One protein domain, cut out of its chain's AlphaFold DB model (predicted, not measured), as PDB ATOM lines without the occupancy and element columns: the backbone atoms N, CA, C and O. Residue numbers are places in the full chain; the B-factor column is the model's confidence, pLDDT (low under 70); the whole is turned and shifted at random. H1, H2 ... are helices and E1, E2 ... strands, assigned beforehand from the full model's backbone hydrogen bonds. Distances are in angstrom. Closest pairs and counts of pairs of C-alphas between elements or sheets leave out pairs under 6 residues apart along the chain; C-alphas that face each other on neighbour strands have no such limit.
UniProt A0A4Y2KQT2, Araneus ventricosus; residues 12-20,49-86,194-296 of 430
ATOM      1  N   SER A  12     -12.415 -30.950 -12.795       26.12
ATOM      2  CA  SER A  12     -11.461 -31.874 -12.171       26.12
ATOM      3  C   SER A  12     -10.028 -31.547 -12.607       26.12
ATOM      4  O   SER A  12      -9.623 -31.898 -13.706       26.12
ATOM      5  N   ILE A  13      -9.230 -30.850 -11.799       29.23
ATOM      6  CA  ILE A  13      -7.846 -30.539 -12.213       29.23
ATOM      7  C   ILE A  13      -6.978 -31.796 -12.093       29.23
ATOM      8  O   ILE A  13      -6.768 -32.243 -10.975       29.23
ATOM      9  N   GLY A  14      -6.466 -32.351 -13.195       26.98
ATOM     10  CA  GLY A  14      -5.529 -33.483 -13.183       26.98
ATOM     11  C   GLY A  14      -4.076 -33.008 -13.084       26.98
ATOM     12  O   GLY A  14      -3.599 -32.314 -13.980       26.98
ATOM     13  N   VAL A  15      -3.368 -33.368 -12.009       27.52
ATOM     14  CA  VAL A  15      -2.003 -32.879 -11.708       27.52
ATOM     15  C   VAL A  15      -0.932 -33.976 -11.841       27.52
ATOM     16  O   VAL A  15      -1.056 -34.995 -11.166       27.52
ATOM     17  N   TYR A  16       0.155 -33.739 -12.599       30.34
ATOM     18  CA  TYR A  16       1.383 -34.569 -12.678       30.34
ATOM     19  C   TYR A  16       2.660 -33.776 -12.277       30.34
ATOM     20  O   TYR A  16       2.683 -32.569 -12.480       30.34
ATOM     21  N   VAL A  17       3.701 -34.413 -11.683       26.64
ATOM     22  CA  VAL A  17       4.833 -33.711 -10.987       26.64
ATOM     23  C   VAL A  17       6.254 -34.357 -11.131       26.64
ATOM     24  O   VAL A  17       6.355 -35.579 -11.167       26.64
ATOM     25  N   ASN A  18       7.325 -33.523 -11.111       28.22
ATOM     26  CA  ASN A  18       8.803 -33.627 -10.814       28.22
ATOM     27  C   ASN A  18       9.804 -34.135 -11.895       28.22
ATOM     28  O   ASN A  18       9.431 -34.990 -12.685       28.22
ATOM     29  N   ALA A  19      11.131 -33.822 -11.952       24.06
ATOM     30  CA  ALA A  19      11.987 -32.597 -11.845       24.06
ATOM     31  C   ALA A  19      13.405 -32.843 -12.475       24.06
ATOM     32  O   ALA A  19      13.796 -33.994 -12.657       24.06
ATOM     33  N   ILE A  20      14.162 -31.750 -12.714       21.16
ATOM     34  CA  ILE A  20      15.594 -31.569 -13.111       21.16
ATOM     35  C   ILE A  20      15.914 -31.422 -14.626       21.16
ATOM     36  O   ILE A  20      15.250 -31.973 -15.497       21.16
ATOM     37  N   LEU A  49     -12.078 -28.320 -17.798       42.59
ATOM     38  CA  LEU A  49     -11.109 -29.276 -17.272       42.59
ATOM     39  C   LEU A  49      -9.686 -28.778 -17.548       42.59
ATOM     40  O   LEU A  49      -9.373 -28.445 -18.689       42.59
ATOM     41  N   LEU A  50      -8.828 -28.731 -16.530       46.53
ATOM     42  CA  LEU A  50      -7.428 -28.324 -16.669       46.53
ATOM     43  C   LEU A  50      -6.507 -29.492 -16.317       46.53
ATOM     44  O   LEU A  50      -6.568 -30.020 -15.208       46.53
ATOM     45  N   PHE A  51      -5.627 -29.858 -17.242       46.53
ATOM     46  CA  PHE A  51      -4.538 -30.799 -17.003       46.53
ATOM     47  C   PHE A  51      -3.211 -30.063 -16.958       46.53
ATOM     48  O   PHE A  51      -2.913 -29.263 -17.843       46.53
ATOM     49  N   ILE A  52      -2.413 -30.368 -15.939       49.09
ATOM     50  CA  ILE A  52      -1.087 -29.791 -15.738       49.09
ATOM     51  C   ILE A  52      -0.071 -30.926 -15.769       49.09
ATOM     52  O   ILE A  52      -0.199 -31.905 -15.026       49.09
ATOM     53  N   THR A  53       0.924 -30.807 -16.643       42.81
ATOM     54  CA  THR A  53       1.943 -31.838 -16.837       42.81
ATOM     55  C   THR A  53       3.334 -31.252 -17.000       42.81
ATOM     56  O   THR A  53       3.567 -30.287 -17.722       42.81
ATOM     57  N   ASP A  54       4.293 -31.944 -16.404       45.44
ATOM     58  CA  ASP A  54       5.708 -31.672 -16.550       45.44
ATOM     59  C   ASP A  54       6.267 -32.254 -17.861       45.44
ATOM     60  O   ASP A  54       6.337 -33.472 -18.010       45.44
ATOM     61  N   PHE A  55       6.736 -31.375 -18.756       46.56
ATOM     62  CA  PHE A  55       7.616 -31.631 -19.916       46.56
ATOM     63  C   PHE A  55       7.102 -32.565 -21.040       46.56
ATOM     64  O   PHE A  55       6.132 -33.298 -20.884       46.56
ATOM     65  N   VAL A  56       7.770 -32.551 -22.202       39.81
ATOM     66  CA  VAL A  56       7.500 -33.436 -23.350       39.81
ATOM     67  C   VAL A  56       8.654 -34.434 -23.520       39.81
ATOM     68  O   VAL A  56       9.697 -34.105 -24.068       39.81
ATOM     69  N   GLY A  57       8.461 -35.679 -23.069       37.56
ATOM     70  CA  GLY A  57       9.231 -36.831 -23.554       37.56
ATOM     71  C   GLY A  57      10.591 -37.084 -22.898       37.56
ATOM     72  O   GLY A  57      11.603 -37.145 -23.591       37.56
ATOM     73  N   SER A  58      10.628 -37.338 -21.587       33.75
ATOM     74  CA  SER A  58      11.816 -37.929 -20.950       33.75
ATOM     75  C   SER A  58      11.476 -38.980 -19.890       33.75
ATOM     76  O   SER A  58      10.363 -39.046 -19.360       33.75
ATOM     77  N   CYS A  59      12.435 -39.863 -19.607       35.91
ATOM     78  CA  CYS A  59      12.416 -40.732 -18.439       35.91
ATOM     79  C   CYS A  59      13.236 -40.079 -17.323       35.91
ATOM     80  O   CYS A  59      14.269 -39.459 -17.573       35.91
ATOM     81  N   TYR A  60      12.787 -40.222 -16.082       38.69
ATOM     82  CA  TYR A  60      13.596 -39.858 -14.924       38.69
ATOM     83  C   TYR A  60      13.452 -40.915 -13.840       38.69
ATOM     84  O   TYR A  60      12.413 -41.568 -13.726       38.69
ATOM     85  N   SER A  61      14.509 -41.091 -13.054       34.56
ATOM     86  CA  SER A  61      14.563 -42.095 -11.999       34.56
ATOM     87  C   SER A  61      14.604 -41.422 -10.638       34.56
ATOM     88  O   SER A  61      15.399 -40.513 -10.416       34.56
ATOM     89  N   VAL A  62      13.771 -41.891  -9.711       39.84
ATOM     90  CA  VAL A  62      14.005 -41.664  -8.276       39.84
ATOM     91  C   VAL A  62      14.809 -42.834  -7.749       39.84
ATOM     92  O   VAL A  62      14.575 -43.965  -8.160       39.84
ATOM     93  N   PHE A  63      15.742 -42.584  -6.843       40.38
ATOM     94  CA  PHE A  63      16.488 -43.651  -6.195       40.38
ATOM     95  C   PHE A  63      15.805 -44.051  -4.888       40.38
ATOM     96  O   PHE A  63      15.631 -43.217  -4.002       40.38
ATOM     97  N   MET A  64      15.427 -45.324  -4.758       40.09
ATOM     98  CA  MET A  64      14.993 -45.893  -3.477       40.09
ATOM     99  C   MET A  64      16.142 -46.658  -2.825       40.09
ATOM    100  O   MET A  64      16.911 -47.337  -3.509       40.09
ATOM    101  N   TYR A  65      16.252 -46.549  -1.500       35.12
ATOM    102  CA  TYR A  65      17.294 -47.206  -0.718       35.12
ATOM    103  C   TYR A  65      16.781 -48.516  -0.121       35.12
ATOM    104  O   TYR A  65      15.815 -48.525   0.642       35.12
ATOM    105  N   LEU A  66      17.449 -49.626  -0.432       38.06
ATOM    106  CA  LEU A  66      17.210 -50.902   0.237       38.06
ATOM    107  C   LEU A  66      18.103 -50.982   1.478       38.06
ATOM    108  O   LEU A  66      19.307 -51.231   1.378       38.06
ATOM    109  N   HIS A  67      17.485 -50.796   2.649       39.28
ATOM    110  CA  HIS A  67      18.154 -50.751   3.958       39.28
ATOM    111  C   HIS A  67      19.034 -51.985   4.238       39.28
ATOM    112  O   HIS A  67      20.020 -51.884   4.955       39.28
ATOM    113  N   GLN A  68      18.723 -53.140   3.636       38.16
ATOM    114  CA  GLN A  68      19.483 -54.382   3.820       38.16
ATOM    115  C   GLN A  68      20.764 -54.503   2.976       38.16
ATOM    116  O   GLN A  68      21.562 -55.393   3.251       38.16
ATOM    117  N   LYS A  69      20.978 -53.674   1.942       39.53
ATOM    118  CA  LYS A  69      22.135 -53.830   1.028       39.53
ATOM    119  C   LYS A  69      22.916 -52.550   0.742       39.53
ATOM    120  O   LYS A  69      23.845 -52.594  -0.058       39.53
ATOM    121  N   CYS A  70      22.544 -51.421   1.340       43.75
ATOM    122  CA  CYS A  70      23.138 -50.113   1.056       43.75
ATOM    123  C   CYS A  70      23.174 -49.738  -0.439       43.75
ATOM    124  O   CYS A  70      24.049 -48.993  -0.876       43.75
ATOM    125  N   ARG A  71      22.232 -50.257  -1.240       48.59
ATOM    126  CA  ARG A  71      22.141 -49.984  -2.681       48.59
ATOM    127  C   ARG A  71      20.953 -49.085  -2.977       48.59
ATOM    128  O   ARG A  71      19.857 -49.281  -2.448       48.59
ATOM    129  N   GLN A  72      21.199 -48.121  -3.853       51.06
ATOM    130  CA  GLN A  72      20.175 -47.304  -4.482       51.06
ATOM    131  C   GLN A  72      19.716 -47.985  -5.769       51.06
ATOM    132  O   GLN A  72      20.550 -48.429  -6.557       51.06
ATOM    133  N   PHE A  73      18.405 -48.044  -5.995       53.94
ATOM    134  CA  PHE A  73      17.842 -48.570  -7.238       53.94
ATOM    135  C   PHE A  73      17.057 -47.496  -7.983       53.94
ATOM    136  O   PHE A  73      16.268 -46.787  -7.348       53.94
ATOM    137  N   PRO A  74      17.244 -47.376  -9.309       57.41
ATOM    138  CA  PRO A  74      16.465 -46.457 -10.116       57.41
ATOM    139  C   PRO A  74      15.011 -46.927 -10.205       57.41
ATOM    140  O   PRO A  74      14.723 -48.078 -10.529       57.41
ATOM    141  N   VAL A  75      14.089 -46.003  -9.961       70.25
ATOM    142  CA  VAL A  75      12.648 -46.170 -10.145       70.25
ATOM    143  C   VAL A  75      12.241 -45.301 -11.330       70.25
ATOM    144  O   VAL A  75      11.983 -44.106 -11.135       70.25
ATOM    145  N   PRO A  76      12.244 -45.848 -12.560       71.81
ATOM    146  CA  PRO A  76      11.969 -45.070 -13.757       71.81
ATOM    147  C   PRO A  76      10.506 -44.630 -13.800       71.81
ATOM    148  O   PRO A  76       9.588 -45.398 -13.503       71.81
ATOM    149  N   ARG A  77      10.289 -43.379 -14.201       80.00
ATOM    150  CA  ARG A  77       8.969 -42.757 -14.334       80.00
ATOM    151  C   ARG A  77       8.880 -41.999 -15.645       80.00
ATOM    152  O   ARG A  77       9.844 -41.361 -16.071       80.00
ATOM    153  N   GLY A  78       7.718 -42.090 -16.287       75.12
ATOM    154  CA  GLY A  78       7.459 -41.336 -17.508       75.12
ATOM    155  C   GLY A  78       7.160 -39.881 -17.177       75.12
ATOM    156  O   GLY A  78       6.284 -39.613 -16.352       75.12
ATOM    157  N   LYS A  79       7.876 -38.961 -17.825       78.88
ATOM    158  CA  LYS A  79       7.658 -37.517 -17.739       78.88
ATOM    159  C   LYS A  79       7.131 -37.009 -19.081       78.88
ATOM    160  O   LYS A  79       7.860 -36.936 -20.072       78.88
ATOM    161  N   GLY A  80       5.832 -36.740 -19.103       78.00
ATOM    162  CA  GLY A  80       5.111 -36.166 -20.233       78.00
ATOM    163  C   GLY A  80       3.688 -36.684 -20.361       78.00
ATOM    164  O   GLY A  80       3.227 -37.483 -19.541       78.00
ATOM    165  N   LEU A  81       2.987 -36.230 -21.402       81.56
ATOM    166  CA  LEU A  81       1.592 -36.592 -21.648       81.56
ATOM    167  C   LEU A  81       1.430 -38.110 -21.791       81.56
ATOM    168  O   LEU A  81       1.900 -38.725 -22.745       81.56
ATOM    169  N   GLY A  82       0.728 -38.711 -20.830       82.12
ATOM    170  CA  GLY A  82       0.531 -40.158 -20.720       82.12
ATOM    171  C   GLY A  82       1.351 -40.820 -19.605       82.12
ATOM    172  O   GLY A  82       1.144 -41.999 -19.302       82.12
ATOM    173  N   GLY A  83       2.257 -40.078 -18.964       85.81
ATOM    174  CA  GLY A  83       3.045 -40.526 -17.819       85.81
ATOM    175  C   GLY A  83       3.824 -41.808 -18.110       85.81
ATOM    176  O   GLY A  83       4.360 -42.007 -19.201       85.81
ATOM    177  N   SER A  84       3.861 -42.731 -17.148       83.69
ATOM    178  CA  SER A  84       4.596 -43.995 -17.292       83.69
ATOM    179  C   SER A  84       4.068 -44.921 -18.397       83.69
ATOM    180  O   SER A  84       4.790 -45.832 -18.795       83.69
ATOM    181  N   SER A  85       2.876 -44.684 -18.965       85.38
ATOM    182  CA  SER A  85       2.411 -45.440 -20.145       85.38
ATOM    183  C   SER A  85       3.261 -45.181 -21.397       85.38
ATOM    184  O   SER A  85       3.252 -45.989 -22.325       85.38
ATOM    185  N   LEU A  86       4.047 -44.099 -21.412       81.44
ATOM    186  CA  LEU A  86       5.017 -43.802 -22.468       81.44
ATOM    187  C   LEU A  86       6.229 -44.744 -22.457       81.44
ATOM    188  O   LEU A  86       6.844 -44.945 -23.500       81.44
ATOM    189  N   SER A 194      -0.337 -45.187 -25.832       90.94
ATOM    190  CA  SER A 194      -0.286 -44.575 -24.497       90.94
ATOM    191  C   SER A 194      -1.650 -44.042 -24.056       90.94
ATOM    192  O   SER A 194      -2.543 -43.818 -24.874       90.94
ATOM    193  N   THR A 195      -1.799 -43.737 -22.765       91.81
ATOM    194  CA  THR A 195      -3.031 -43.119 -22.250       91.81
ATOM    195  C   THR A 195      -3.288 -41.734 -22.850       91.81
ATOM    196  O   THR A 195      -4.442 -41.368 -23.041       91.81
ATOM    197  N   ALA A 196      -2.242 -40.985 -23.224       88.38
ATOM    198  CA  ALA A 196      -2.414 -39.731 -23.956       88.38
ATOM    199  C   ALA A 196      -3.006 -39.952 -25.352       88.38
ATOM    200  O   ALA A 196      -3.948 -39.254 -25.712       88.38
ATOM    201  N   LYS A 197      -2.517 -40.946 -26.108       92.56
ATOM    202  CA  LYS A 197      -3.095 -41.299 -27.416       92.56
ATOM    203  C   LYS A 197      -4.539 -41.777 -27.303       92.56
ATOM    204  O   LYS A 197      -5.353 -41.421 -28.141       92.56
ATOM    205  N   ALA A 198      -4.843 -42.553 -26.265       94.38
ATOM    206  CA  ALA A 198      -6.179 -43.090 -26.045       94.38
ATOM    207  C   ALA A 198      -7.192 -42.012 -25.622       94.38
ATOM    208  O   ALA A 198      -8.285 -41.945 -26.172       94.38
ATOM    209  N   TYR A 199      -6.841 -41.161 -24.654       91.94
ATOM    210  CA  TYR A 199      -7.819 -40.304 -23.972       91.94
ATOM    211  C   TYR A 199      -7.632 -38.807 -24.209       91.94
ATOM    212  O   TYR A 199      -8.616 -38.069 -24.185       91.94
ATOM    213  N   LEU A 200      -6.392 -38.345 -24.394       88.94
ATOM    214  CA  LEU A 200      -6.087 -36.914 -24.394       88.94
ATOM    215  C   LEU A 200      -6.063 -36.326 -25.802       88.94
ATOM    216  O   LEU A 200      -6.778 -35.365 -26.055       88.94
ATOM    217  N   ILE A 201      -5.303 -36.931 -26.717       89.06
ATOM    218  CA  ILE A 201      -5.172 -36.463 -28.105       89.06
ATOM    219  C   ILE A 201      -6.545 -36.398 -28.799       89.06
ATOM    220  O   ILE A 201      -6.876 -35.347 -29.337       89.06
ATOM    221  N   PRO A 202      -7.430 -37.416 -28.710       91.94
ATOM    222  CA  PRO A 202      -8.757 -37.329 -29.333       91.94
ATOM    223  C   PRO A 202      -9.666 -36.246 -28.728       91.94
ATOM    224  O   PRO A 202     -10.707 -35.916 -29.294       91.94
ATOM    225  N   ALA A 203      -9.317 -35.725 -27.550       89.25
ATOM    226  CA  ALA A 203     -10.095 -34.735 -26.820       89.25
ATOM    227  C   ALA A 203      -9.468 -33.332 -26.841       89.25
ATOM    228  O   ALA A 203     -10.119 -32.400 -26.370       89.25
ATOM    229  N   GLU A 204      -8.254 -33.154 -27.372       85.56
ATOM    230  CA  GLU A 204      -7.445 -31.938 -27.182       85.56
ATOM    231  C   GLU A 204      -8.076 -30.668 -27.769       85.56
ATOM    232  O   GLU A 204      -7.839 -29.570 -27.276       85.56
ATOM    233  N   HIS A 205      -8.942 -30.812 -28.776       87.56
ATOM    234  CA  HIS A 205      -9.661 -29.698 -29.402       87.56
ATOM    235  C   HIS A 205     -10.952 -29.297 -28.675       87.56
ATOM    236  O   HIS A 205     -11.648 -28.374 -29.104       87.56
ATOM    237  N   ARG A 206     -11.329 -29.986 -27.592       86.19
ATOM    238  CA  ARG A 206     -12.525 -29.626 -26.825       86.19
ATOM    239  C   ARG A 206     -12.301 -28.278 -26.141       86.19
ATOM    240  O   ARG A 206     -11.411 -28.142 -25.313       86.19
ATOM    241  N   ALA A 207     -13.164 -27.301 -26.411       87.44
ATOM    242  CA  ALA A 207     -13.049 -25.945 -25.855       87.44
ATOM    243  C   ALA A 207     -13.097 -25.882 -24.313       87.44
ATOM    244  O   ALA A 207     -12.710 -24.883 -23.705       87.44
ATOM    245  N   ASN A 208     -13.598 -26.942 -23.677       85.19
ATOM    246  CA  ASN A 208     -13.642 -27.100 -22.231       85.19
ATOM    247  C   ASN A 208     -12.489 -27.951 -21.671       85.19
ATOM    248  O   ASN A 208     -12.553 -28.331 -20.508       85.19
ATOM    249  N   LEU A 209     -11.462 -28.258 -22.463       85.19
ATOM    250  CA  LEU A 209     -10.249 -28.943 -22.040       85.19
ATOM    251  C   LEU A 209      -9.047 -28.023 -22.259       85.19
ATOM    252  O   LEU A 209      -8.792 -27.563 -23.366       85.19
ATOM    253  N   HIS A 210      -8.287 -27.786 -21.199       83.38
ATOM    254  CA  HIS A 210      -7.036 -27.048 -21.247       83.38
ATOM    255  C   HIS A 210      -5.900 -27.945 -20.773       83.38
ATOM    256  O   HIS A 210      -6.017 -28.618 -19.751       83.38
ATOM    257  N   ILE A 211      -4.801 -27.946 -21.519       83.00
ATOM    258  CA  ILE A 211      -3.600 -28.712 -21.202       83.00
ATOM    259  C   ILE A 211      -2.457 -27.713 -21.080       83.00
ATOM    260  O   ILE A 211      -2.165 -26.988 -22.029       83.00
ATOM    261  N   VAL A 212      -1.833 -27.667 -19.909       84.12
ATOM    262  CA  VAL A 212      -0.645 -26.855 -19.649       84.12
ATOM    263  C   VAL A 212       0.539 -27.802 -19.543       84.12
ATOM    264  O   VAL A 212       0.643 -28.595 -18.603       84.12
ATOM    265  N   ASN A 213       1.398 -27.732 -20.554       79.69
ATOM    266  CA  ASN A 213       2.645 -28.482 -20.627       79.69
ATOM    267  C   ASN A 213       3.764 -27.745 -19.899       79.69
ATOM    268  O   ASN A 213       3.649 -26.552 -19.649       79.69
ATOM    269  N   GLU A 214       4.845 -28.462 -19.588       81.81
ATOM    270  CA  GLU A 214       6.032 -27.888 -18.932       81.81
ATOM    271  C   GLU A 214       5.695 -27.189 -17.610       81.81
ATOM    272  O   GLU A 214       6.304 -26.191 -17.236       81.81
ATOM    273  N   ALA A 215       4.696 -27.721 -16.908       83.94
ATOM    274  CA  ALA A 215       4.164 -27.131 -15.700       83.94
ATOM    275  C   ALA A 215       4.295 -28.080 -14.506       83.94
ATOM    276  O   ALA A 215       3.687 -29.154 -14.455       83.94
ATOM    277  N   HIS A 216       5.077 -27.632 -13.531       84.81
ATOM    278  CA  HIS A 216       5.464 -28.365 -12.344       84.81
ATOM    279  C   HIS A 216       4.605 -27.962 -11.151       84.81
ATOM    280  O   HIS A 216       4.764 -26.872 -10.600       84.81
ATOM    281  N   VAL A 217       3.689 -28.828 -10.710       88.31
ATOM    282  CA  VAL A 217       2.870 -28.517  -9.527       88.31
ATOM    283  C   VAL A 217       3.684 -28.672  -8.246       88.31
ATOM    284  O   VAL A 217       4.174 -29.753  -7.929       88.31
ATOM    285  N   HIS A 218       3.770 -27.592  -7.471       90.81
ATOM    286  CA  HIS A 218       4.449 -27.574  -6.176       90.81
ATOM    287  C   HIS A 218       3.543 -28.099  -5.061       90.81
ATOM    288  O   HIS A 218       3.977 -28.892  -4.228       90.81
ATOM    289  N   LYS A 219       2.285 -27.638  -5.020       92.44
ATOM    290  CA  LYS A 219       1.318 -28.003  -3.972       92.44
ATOM    291  C   LYS A 219      -0.130 -27.719  -4.366       92.44
ATOM    292  O   LYS A 219      -0.412 -26.883  -5.227       92.44
ATOM    293  N   VAL A 220      -1.048 -28.363  -3.658       94.38
ATOM    294  CA  VAL A 220      -2.464 -28.002  -3.595       94.38
ATOM    295  C   VAL A 220      -2.629 -26.821  -2.638       94.38
ATOM    296  O   VAL A 220      -2.024 -26.765  -1.566       94.38
ATOM    297  N   LEU A 221      -3.451 -25.857  -3.036       93.06
ATOM    298  CA  LEU A 221      -3.833 -24.718  -2.215       93.06
ATOM    299  C   LEU A 221      -5.074 -25.089  -1.402       93.06
ATOM    300  O   LEU A 221      -6.123 -25.405  -1.968       93.06
ATOM    301  N   ILE A 222      -4.936 -25.075  -0.077       93.25
ATOM    302  CA  ILE A 222      -5.961 -25.521   0.869       93.25
ATOM    303  C   ILE A 222      -6.228 -24.397   1.866       93.25
ATOM    304  O   ILE A 222      -5.293 -23.802   2.406       93.25
ATOM    305  N   ASN A 223      -7.502 -24.081   2.091       90.50
ATOM    306  CA  ASN A 223      -7.894 -23.020   3.016       90.50
ATOM    307  C   ASN A 223      -7.967 -23.520   4.477       90.50
ATOM    308  O   ASN A 223      -7.769 -24.698   4.778       90.50
ATOM    309  N   LYS A 224      -8.282 -22.615   5.412       88.25
ATOM    310  CA  LYS A 224      -8.407 -22.946   6.846       88.25
ATOM    311  C   LYS A 224      -9.519 -23.960   7.150       88.25
ATOM    312  O   LYS A 224      -9.423 -24.669   8.147       88.25
ATOM    313  N   ASN A 225     -10.523 -24.064   6.281       90.38
ATOM    314  CA  ASN A 225     -11.622 -25.026   6.388       90.38
ATOM    315  C   ASN A 225     -11.261 -26.400   5.801       90.38
ATOM    316  O   ASN A 225     -12.107 -27.287   5.771       90.38
ATOM    317  N   LYS A 226     -10.001 -26.599   5.377       89.31
ATOM    318  CA  LYS A 226      -9.486 -27.822   4.741       89.31
ATOM    319  C   LYS A 226     -10.086 -28.098   3.360       89.31
ATOM    320  O   LYS A 226     -10.099 -29.239   2.907       89.31
ATOM    321  N   GLU A 227     -10.527 -27.053   2.668       89.75
ATOM    322  CA  GLU A 227     -11.044 -27.157   1.307       89.75
ATOM    323  C   GLU A 227      -9.919 -26.866   0.313       89.75
ATOM    324  O   GLU A 227      -9.260 -25.820   0.384       89.75
ATOM    325  N   ALA A 228      -9.691 -27.797  -0.616       89.81
ATOM    326  CA  ALA A 228      -8.798 -27.579  -1.743       89.81
ATOM    327  C   ALA A 228      -9.460 -26.602  -2.719       89.81
ATOM    328  O   ALA A 228     -10.514 -26.896  -3.275       89.81
ATOM    329  N   TYR A 229      -8.840 -25.444  -2.933       89.75
ATOM    330  CA  TYR A 229      -9.392 -24.396  -3.793       89.75
ATOM    331  C   TYR A 229      -8.534 -24.119  -5.023       89.75
ATOM    332  O   TYR A 229      -8.886 -23.258  -5.823       89.75
ATOM    333  N   GLY A 230      -7.405 -24.803  -5.198       88.94
ATOM    334  CA  GLY A 230      -6.517 -24.546  -6.322       88.94
ATOM    335  C   GLY A 230      -5.195 -25.288  -6.248       88.94
ATOM    336  O   GLY A 230      -4.988 -26.133  -5.377       88.94
ATOM    337  N   VAL A 231      -4.287 -24.948  -7.154       91.81
ATOM    338  CA  VAL A 231      -2.923 -25.481  -7.187       91.81
ATOM    339  C   VAL A 231      -1.923 -24.367  -7.462       91.81
ATOM    340  O   VAL A 231      -2.216 -23.441  -8.218       91.81
ATOM    341  N   ARG A 232      -0.747 -24.482  -6.844       92.81
ATOM    342  CA  ARG A 232       0.430 -23.678  -7.172       92.81
ATOM    343  C   ARG A 232       1.339 -24.487  -8.072       92.81
ATOM    344  O   ARG A 232       1.733 -25.592  -7.691       92.81
ATOM    345  N   PHE A 233       1.697 -23.935  -9.218       89.50
ATOM    346  CA  PHE A 233       2.588 -24.587 -10.161       89.50
ATOM    347  C   PHE A 233       3.562 -23.602 -10.786       89.50
ATOM    348  O   PHE A 233       3.303 -22.407 -10.856       89.50
ATOM    349  N   GLU A 234       4.690 -24.121 -11.231       88.88
ATOM    350  CA  GLU A 234       5.707 -23.388 -11.966       88.88
ATOM    351  C   GLU A 234       5.618 -23.768 -13.436       88.88
ATOM    352  O   GLU A 234       5.517 -24.946 -13.757       88.88
ATOM    353  N   ASN A 235       5.635 -22.788 -14.326       85.44
ATOM    354  CA  ASN A 235       5.724 -23.004 -15.761       85.44
ATOM    355  C   ASN A 235       6.749 -22.011 -16.312       85.44
ATOM    356  O   ASN A 235       6.664 -20.809 -16.045       85.44
ATOM    357  N   ASP A 236       7.757 -22.537 -17.005       81.00
ATOM    358  CA  ASP A 236       9.003 -21.837 -17.320       81.00
ATOM    359  C   ASP A 236       9.717 -21.293 -16.069       81.00
ATOM    360  O   ASP A 236      10.244 -22.061 -15.273       81.00
ATOM    361  N   LEU A 237       9.757 -19.968 -15.903       81.56
ATOM    362  CA  LEU A 237      10.388 -19.273 -14.773       81.56
ATOM    363  C   LEU A 237       9.358 -18.607 -13.850       81.56
ATOM    364  O   LEU A 237       9.724 -17.844 -12.955       81.56
ATOM    365  N   TYR A 238       8.070 -18.850 -14.090       88.12
ATOM    366  CA  TYR A 238       6.985 -18.162 -13.408       88.12
ATOM    367  C   TYR A 238       6.181 -19.126 -12.548       88.12
ATOM    368  O   TYR A 238       5.864 -20.243 -12.951       88.12
ATOM    369  N   VAL A 239       5.821 -18.657 -11.356       91.69
ATOM    370  CA  VAL A 239       4.964 -19.383 -10.423       91.69
ATOM    371  C   VAL A 239       3.553 -18.824 -10.515       91.69
ATOM    372  O   VAL A 239       3.338 -17.620 -10.374       91.69
ATOM    373  N   TYR A 240       2.593 -19.718 -10.709       88.19
ATOM    374  CA  TYR A 240       1.182 -19.419 -10.875       88.19
ATOM    375  C   TYR A 240       0.361 -20.101  -9.784       88.19
ATOM    376  O   TYR A 240       0.604 -21.256  -9.435       88.19
ATOM    377  N   ASP A 241      -0.666 -19.399  -9.306       91.81
ATOM    378  CA  ASP A 241      -1.750 -19.976  -8.516       91.81
ATOM    379  C   ASP A 241      -3.010 -20.008  -9.380       91.81
ATOM    380  O   ASP A 241      -3.453 -18.973  -9.879       91.81
ATOM    381  N   ILE A 242      -3.611 -21.188  -9.546       88.44
ATOM    382  CA  ILE A 242      -4.879 -21.342 -10.268       88.44
ATOM    383  C   ILE A 242      -5.957 -21.913  -9.361       88.44
ATOM    384  O   ILE A 242      -5.717 -22.841  -8.589       88.44
ATOM    385  N   ARG A 243      -7.163 -21.346  -9.457       86.88
ATOM    386  CA  ARG A 243      -8.312 -21.722  -8.635       86.88
ATOM    387  C   ARG A 243      -9.110 -22.857  -9.282       86.88
ATOM    388  O   ARG A 243      -9.455 -22.788 -10.458       86.88
ATOM    389  N   ALA A 244      -9.465 -23.858  -8.486       82.88
ATOM    390  CA  ALA A 244     -10.463 -24.867  -8.815       82.88
ATOM    391  C   ALA A 244     -11.826 -24.441  -8.252       82.88
ATOM    392  O   ALA A 244     -11.931 -24.045  -7.093       82.88
ATOM    393  N   LEU A 245     -12.883 -24.534  -9.064       83.25
ATOM    394  CA  LEU A 245     -14.253 -24.246  -8.613       83.25
ATOM    395  C   LEU A 245     -14.939 -25.445  -7.948       83.25
ATOM    396  O   LEU A 245     -15.945 -25.262  -7.272       83.25
ATOM    397  N   LYS A 246     -14.432 -26.659  -8.178       84.56
ATOM    398  CA  LYS A 246     -14.998 -27.890  -7.616       84.56
ATOM    399  C   LYS A 246     -13.930 -28.710  -6.929       84.56
ATOM    400  O   LYS A 246     -13.915 -28.794  -5.711       84.56
ATOM    401  N   GLU A 247     -13.037 -29.294  -7.721       84.62
ATOM    402  CA  GLU A 247     -12.127 -30.315  -7.225       84.62
ATOM    403  C   GLU A 247     -10.725 -30.174  -7.814       84.62
ATOM    404  O   GLU A 247     -10.520 -29.732  -8.951       84.62
ATOM    405  N   VAL A 248      -9.756 -30.626  -7.023       88.00
ATOM    406  CA  VAL A 248      -8.380 -30.864  -7.446       88.00
ATOM    407  C   VAL A 248      -8.140 -32.372  -7.404       88.00
ATOM    408  O   VAL A 248      -8.228 -32.979  -6.340       88.00
ATOM    409  N   ILE A 249      -7.820 -32.972  -8.550       88.00
ATOM    410  CA  ILE A 249      -7.499 -34.397  -8.686       88.00
ATOM    411  C   ILE A 249      -5.983 -34.575  -8.806       88.00
ATOM    412  O   ILE A 249      -5.359 -34.391  -9.856       88.00
ATOM    413  N   VAL A 250      -5.358 -35.005  -7.715       85.94
ATOM    414  CA  VAL A 250      -3.920 -35.284  -7.704       85.94
ATOM    415  C   VAL A 250      -3.649 -36.613  -8.413       85.94
ATOM    416  O   VAL A 250      -4.056 -37.667  -7.939       85.94
ATOM    417  N   SER A 251      -2.950 -36.562  -9.550       86.56
ATOM    418  CA  SER A 251      -2.643 -37.721 -10.405       86.56
ATOM    419  C   SER A 251      -1.137 -37.880 -10.651       86.56
ATOM    420  O   SER A 251      -0.716 -38.435 -11.662       86.56
ATOM    421  N   GLY A 252      -0.291 -37.444  -9.710       80.94
ATOM    422  CA  GLY A 252       1.175 -37.437  -9.829       80.94
ATOM    423  C   GLY A 252       1.848 -38.814  -9.772       80.94
ATOM    424  O   GLY A 252       3.068 -38.907  -9.614       80.94
ATOM    425  N   GLY A 253       1.071 -39.893  -9.861       82.19
ATOM    426  CA  GLY A 253       1.517 -41.266  -9.636       82.19
ATOM    427  C   GLY A 253       1.783 -41.571  -8.159       82.19
ATOM    428  O   GLY A 253       1.724 -40.687  -7.302       82.19
ATOM    429  N   SER A 254       2.104 -42.829  -7.858       79.81
ATOM    430  CA  SER A 254       2.272 -43.345  -6.487       79.81
ATOM    431  C   SER A 254       3.404 -42.692  -5.690       79.81
ATOM    432  O   SER A 254       3.416 -42.778  -4.468       79.81
ATOM    433  N   ILE A 255       4.341 -42.023  -6.364       79.75
ATOM    434  CA  ILE A 255       5.490 -41.374  -5.725       79.75
ATOM    435  C   ILE A 255       5.288 -39.858  -5.588       79.75
ATOM    436  O   ILE A 255       5.535 -39.323  -4.512       79.75
ATOM    437  N   ASN A 256       4.824 -39.140  -6.624       82.06
ATOM    438  CA  ASN A 256       4.686 -37.680  -6.492       82.06
ATOM    439  C   ASN A 256       3.358 -37.255  -5.879       82.06
ATOM    440  O   ASN A 256       3.321 -36.214  -5.244       82.06
ATOM    441  N   SER A 257       2.279 -38.030  -6.013       84.00
ATOM    442  CA  SER A 257       1.011 -37.685  -5.351       84.00
ATOM    443  C   SER A 257       1.172 -37.511  -3.834       84.00
ATOM    444  O   SER A 257       0.816 -36.441  -3.341       84.00
ATOM    445  N   PRO A 258       1.773 -38.460  -3.082       85.88
ATOM    446  CA  PRO A 258       2.011 -38.245  -1.655       85.88
ATOM    447  C   PRO A 258       2.983 -37.088  -1.393       85.88
ATOM    448  O   PRO A 258       2.792 -36.353  -0.430       85.88
ATOM    449  N   GLN A 259       3.981 -36.866  -2.255       86.50
ATOM    450  CA  GLN A 259       4.884 -35.719  -2.127       86.50
ATOM    451  C   GLN A 259       4.136 -34.383  -2.233       86.50
ATOM    452  O   GLN A 259       4.325 -33.519  -1.383       86.50
ATOM    453  N   ILE A 260       3.268 -34.219  -3.234       87.69
ATOM    454  CA  ILE A 260       2.443 -33.016  -3.418       87.69
ATOM    455  C   ILE A 260       1.555 -32.808  -2.196       87.69
ATOM    456  O   ILE A 260       1.475 -31.693  -1.687       87.69
ATOM    457  N   LEU A 261       0.909 -33.868  -1.701       88.94
ATOM    458  CA  LEU A 261       0.076 -33.792  -0.501       88.94
ATOM    459  C   LEU A 261       0.898 -33.332   0.712       88.94
ATOM    460  O   LEU A 261       0.498 -32.384   1.388       88.94
ATOM    461  N   MET A 262       2.090 -33.894   0.920       90.00
ATOM    462  CA  MET A 262       2.986 -33.466   1.998       90.00
ATOM    463  C   MET A 262       3.412 -32.003   1.850       90.00
ATOM    464  O   MET A 262       3.293 -31.245   2.808       90.00
ATOM    465  N   LEU A 263       3.800 -31.557   0.651       91.75
ATOM    466  CA  LEU A 263       4.104 -30.144   0.361       91.75
ATOM    467  C   LEU A 263       2.886 -29.217   0.539       91.75
ATOM    468  O   LEU A 263       3.038 -28.012   0.740       91.75
ATOM    469  N   SER A 264       1.678 -29.781   0.509       93.06
ATOM    470  CA  SER A 264       0.413 -29.092   0.786       93.06
ATOM    471  C   SER A 264       0.046 -29.090   2.277       93.06
ATOM    472  O   SER A 264      -1.030 -28.622   2.632       93.06
ATOM    473  N   GLY A 265       0.901 -29.615   3.161       90.12
ATOM    474  CA  GLY A 265       0.634 -29.708   4.600       90.12
ATOM    475  C   GLY A 265      -0.249 -30.895   5.002       90.12
ATOM    476  O   GLY A 265      -0.780 -30.909   6.115       90.12
ATOM    477  N   ILE A 266      -0.418 -31.879   4.115       90.06
ATOM    478  CA  ILE A 266      -1.174 -33.114   4.341       90.06
ATOM    479  C   ILE A 266      -0.177 -34.270   4.530       90.06
ATOM    480  O   ILE A 266       0.410 -34.756   3.565       90.06
ATOM    481  N   GLY A 267       0.034 -34.725   5.768       87.62
ATOM    482  CA  GLY A 267       0.994 -35.798   6.057       87.62
ATOM    483  C   GLY A 267       1.374 -35.945   7.536       87.62
ATOM    484  O   GLY A 267       0.781 -35.282   8.394       87.62
ATOM    485  N   PRO A 268       2.354 -36.812   7.858       85.56
ATOM    486  CA  PRO A 268       2.808 -37.036   9.231       85.56
ATOM    487  C   PRO A 268       3.442 -35.778   9.834       85.56
ATOM    488  O   PRO A 268       4.346 -35.189   9.240       85.56
ATOM    489  N   LYS A 269       3.005 -35.382  11.037       85.75
ATOM    490  CA  LYS A 269       3.403 -34.114  11.678       85.75
ATOM    491  C   LYS A 269       4.922 -33.927  11.753       85.75
ATOM    492  O   LYS A 269       5.418 -32.893  11.320       85.75
ATOM    493  N   GLU A 270       5.635 -34.913  12.292       86.81
ATOM    494  CA  GLU A 270       7.091 -34.842  12.488       86.81
ATOM    495  C   GLU A 270       7.835 -34.729  11.155       86.81
ATOM    496  O   GLU A 270       8.742 -33.912  11.010       86.81
ATOM    497  N   HIS A 271       7.399 -35.486  10.143       85.12
ATOM    498  CA  HIS A 271       7.994 -35.426   8.812       85.12
ATOM    499  C   HIS A 271       7.820 -34.037   8.189       85.12
ATOM    500  O   HIS A 271       8.788 -33.461   7.706       85.12
ATOM    501  N   LEU A 272       6.614 -33.463   8.246       88.31
ATOM    502  CA  LEU A 272       6.352 -32.123   7.713       88.31
ATOM    503  C   LEU A 272       7.193 -31.045   8.414       88.31
ATOM    504  O   LEU A 272       7.751 -30.172   7.749       88.31
ATOM    505  N   GLN A 273       7.337 -31.136   9.741       89.69
ATOM    506  CA  GLN A 273       8.149 -30.206  10.530       89.69
ATOM    507  C   GLN A 273       9.630 -30.245  10.138       89.69
ATOM    508  O   GLN A 273      10.240 -29.184  10.001       89.69
ATOM    509  N   ASN A 274      10.185 -31.432   9.870       91.12
ATOM    510  CA  ASN A 274      11.576 -31.587   9.431       91.12
ATOM    511  C   ASN A 274      11.879 -30.872   8.102       91.12
ATOM    512  O   ASN A 274      13.027 -30.513   7.851       91.12
ATOM    513  N   PHE A 275      10.862 -30.640   7.268       89.88
ATOM    514  CA  PHE A 275      10.976 -29.918   5.997       89.88
ATOM    515  C   PHE A 275      10.406 -28.491   6.052       89.88
ATOM    516  O   PHE A 275      10.225 -27.862   5.012       89.88
ATOM    517  N   GLY A 276      10.106 -27.966   7.246       91.44
ATOM    518  CA  GLY A 276       9.575 -26.609   7.413       91.44
ATOM    519  C   GLY A 276       8.161 -26.409   6.853       91.44
ATOM    520  O   GLY A 276       7.747 -25.275   6.612       91.44
ATOM    521  N   VAL A 277       7.401 -27.489   6.640       89.94
ATOM    522  CA  VAL A 277       6.028 -27.423   6.129       89.94
ATOM    523  C   VAL A 277       5.041 -27.360   7.292       89.94
ATOM    524  O   VAL A 277       5.032 -28.207   8.186       89.94
ATOM    525  N   SER A 278       4.162 -26.356   7.272       87.19
ATOM    526  CA  SER A 278       3.085 -26.237   8.259       87.19
ATOM    527  C   SER A 278       2.028 -27.322   8.045       87.19
ATOM    528  O   SER A 278       1.451 -27.430   6.964       87.19
ATOM    529  N   LYS A 279       1.748 -28.112   9.086       86.56
ATOM    530  CA  LYS A 279       0.709 -29.151   9.053       86.56
ATOM    531  C   LYS A 279      -0.687 -28.524   8.988       86.56
ATOM    532  O   LYS A 279      -1.055 -27.760   9.876       86.56
ATOM    533  N   LEU A 280      -1.481 -28.936   8.002       82.06
ATOM    534  CA  LEU A 280      -2.910 -28.626   7.882       82.06
ATOM    535  C   LEU A 280      -3.786 -29.821   8.268       82.06
ATOM    536  O   LEU A 280      -4.773 -29.674   8.992       82.06
ATOM    537  N   LEU A 281      -3.411 -31.014   7.807       83.25
ATOM    538  CA  LEU A 281      -4.116 -32.254   8.100       83.25
ATOM    539  C   LEU A 281      -3.110 -33.348   8.433       83.25
ATOM    540  O   LEU A 281      -2.132 -33.559   7.720       83.25
ATOM    541  N   GLU A 282      -3.373 -34.046   9.529       76.19
ATOM    542  CA  GLU A 282      -2.609 -35.226   9.895       76.19
ATOM    543  C   GLU A 282      -3.196 -36.445   9.194       76.19
ATOM    544  O   GLU A 282      -4.374 -36.752   9.357       76.19
ATOM    545  N   LEU A 283      -2.359 -37.134   8.425       69.50
ATOM    546  CA  LEU A 283      -2.645 -38.482   7.955       69.50
ATOM    547  C   LEU A 283      -1.695 -39.427   8.668       69.50
ATOM    548  O   LEU A 283      -0.489 -39.437   8.408       69.50
ATOM    549  N   LEU A 284      -2.266 -40.203   9.586       51.81
ATOM    550  CA  LEU A 284      -1.591 -41.301  10.258       51.81
ATOM    551  C   LEU A 284      -1.493 -42.467   9.271       51.81
ATOM    552  O   LEU A 284      -2.320 -43.372   9.280       51.81
ATOM    553  N   TYR A 285      -0.498 -42.442   8.389       51.44
ATOM    554  CA  TYR A 285      -0.107 -43.655   7.680       51.44
ATOM    555  C   TYR A 285       0.910 -44.401   8.542       51.44
ATOM    556  O   TYR A 285       2.024 -43.928   8.750       51.44
ATOM    557  N   SER A 286       0.525 -45.579   9.035       30.64
ATOM    558  CA  SER A 286       1.390 -46.478   9.815       30.64
ATOM    559  C   SER A 286       2.553 -47.066   9.002       30.64
ATOM    560  O   SER A 286       3.480 -47.622   9.582       30.64
ATOM    561  N   LYS A 287       2.534 -46.910   7.676       36.66
ATOM    562  CA  LYS A 287       3.636 -47.068   6.719       36.66
ATOM    563  C   LYS A 287       3.056 -46.713   5.354       36.66
ATOM    564  O   LYS A 287       1.989 -47.206   5.005       36.66
ATOM    565  N   ILE A 288       3.743 -45.900   4.553       37.00
ATOM    566  CA  ILE A 288       3.541 -45.984   3.103       37.00
ATOM    567  C   ILE A 288       4.126 -47.348   2.725       37.00
ATOM    568  O   ILE A 288       5.335 -47.477   2.535       37.00
ATOM    569  N   GLU A 289       3.298 -48.390   2.694       37.56
ATOM    570  CA  GLU A 289       3.682 -49.647   2.061       37.56
ATOM    571  C   GLU A 289       3.717 -49.384   0.556       37.56
ATOM    572  O   GLU A 289       2.736 -49.546  -0.167       37.56
ATOM    573  N   LEU A 290       4.863 -48.893   0.076       34.66
ATOM    574  CA  LEU A 290       5.193 -48.934  -1.338       34.66
ATOM    575  C   LEU A 290       5.308 -50.409  -1.719       34.66
ATOM    576  O   LEU A 290       6.390 -50.995  -1.676       34.66
ATOM    577  N   TYR A 291       4.186 -51.008  -2.111       36.47
ATOM    578  CA  TYR A 291       4.176 -52.247  -2.871       36.47
ATOM    579  C   TYR A 291       4.732 -51.943  -4.261       36.47
ATOM    580  O   TYR A 291       4.009 -51.796  -5.242       36.47
ATOM    581  N   SER A 292       6.052 -51.808  -4.350       32.19
ATOM    582  CA  SER A 292       6.734 -52.077  -5.602       32.19
ATOM    583  C   SER A 292       6.860 -53.592  -5.673       32.19
ATOM    584  O   SER A 292       7.485 -54.173  -4.781       32.19
ATOM    585  N   PRO A 293       6.357 -54.258  -6.724       32.31
ATOM    586  CA  PRO A 293       6.956 -55.513  -7.126       32.31
ATOM    587  C   PRO A 293       8.427 -55.171  -7.352       32.31
ATOM    588  O   PRO A 293       8.777 -54.465  -8.302       32.31
ATOM    589  N   ILE A 294       9.296 -55.535  -6.411       31.23
ATOM    590  CA  ILE A 294      10.723 -55.536  -6.689       31.23
ATOM    591  C   ILE A 294      10.826 -56.486  -7.873       31.23
ATOM    592  O   ILE A 294      10.432 -57.648  -7.763       31.23
ATOM    593  N   LYS A 295      11.271 -55.976  -9.025       30.17
ATOM    594  CA  LYS A 295      11.691 -56.822 -10.140       30.17
ATOM    595  C   LYS A 295      12.916 -57.608  -9.672       30.17
ATOM    596  O   LYS A 295      14.044 -57.275 -10.004       30.17
ATOM    597  N   ASN A 296      12.677 -58.650  -8.891       26.80
ATOM    598  CA  ASN A 296      13.443 -59.866  -9.020       26.80
ATOM    599  C   ASN A 296      12.835 -60.537 -10.245       26.80
ATOM    600  O   ASN A 296      11.692 -60.998 -10.210       26.80
TER     601      ASN A 296
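Overview. This is residues 12 to 20, 49 to 86 and 194 to 296 of the 430 residues of a protein of Araneus ventricosus (UniProt A0A4Y2KQT2). A small sandwich of two sheets, E5 E2 E1 E9 face to face with the meander E6 E7 E8, has helix H3 over E6, while a long hairpin, E3 and E4, reaches away from both sheets to a turn at Gln 68. Residues 275 to 296 form a tail with no named element. The printed part has 150 residues with four named helices and nine named strands, in the order E1 E2 E3 E4 H1 H2 E5 E6 E7 E8 E9 H3 H4; its class is mixed. The first sheet is parallel, the other two antiparallel. The whole is compact, with a radius of gyration of the C-alphas of 16.5 A and spans of 52 by 41 by 27 A.

Arrangement. E1, residues 12 to 15, is parallel to its neighbours E2, residues 49 to 52, and E9, residues 247 to 250; N 14 and O 50, 3.1 A, and N 249 and O 13, 2.7 A, are within hydrogen-bond range. E2 is also parallel to its neighbour E5, residues 209 to 212, with N 210 and O 49 at 2.8 A. E3, residues 58 to 66, and E4, residues 71 to 79, form an antiparallel hairpin at 152 degrees, with N 62 and O 75 at 3.2 A. H1, residues 83 to 86, is near E3 and close but not clearly touching H2, residues 195 to 203, the C-alphas of Ser 85 and Thr 195 being closest at 6.3 A. H2 only grazes the first sheet with its residues 200 to 203. E6, residues 215 to 222, E7, residues 228 to 235, and E8, residues 238 to 243, form a strongly twisted meander, each strand the antiparallel neighbour of the one before, with N 216 and O 234 at 2.7 A and N 233 and O 240 at 2.9 A. In the sandwich, the facing parts are 9.7 A centre to centre. H3, residues 253 to 263, stands up from the meander at 48 degrees over E6; their closest C-alphas, Lys 219 and Ile 260, are 5.2 A apart. H4, residues 269 to 274, is close but not clearly touching H3, about perpendicular at 81 degrees, with the C-alphas of Met 262 and Leu 272 closest at 6.8 A. Every O i to N i+4 pair is within hydrogen-bond range in H4, 5 of 7 in H3 and 2 of 5 in H2, which has 2 of 6 O i to N i+3 pairs; H1 is too short for an i+4 pair.

Along the chain. E1 begins at C-alpha 12 (-11.461, -31.874, -12.171). E3 is 25.4 A long, E4 24.3 A, E7 20.7 A and H3 15.2 A. E6, 19.5 A, bends by 58 degrees at residue 218. H4 ends at C-alpha 274 (11.576, -31.587, 9.431).

Size, cuts and confidence. The C-alphas of Gln 68 and Ala 207 are farthest apart, 52.4 A. Residues 21 to 48 and 87 to 193 are not printed; the gaps are 27.1 A and 5.7 A between C-alphas. The links printed whole are tight. Mean pLDDT of the printed part is 70.8; residues 12 to 20, 49 to 74 and 283 to 296 are under 70.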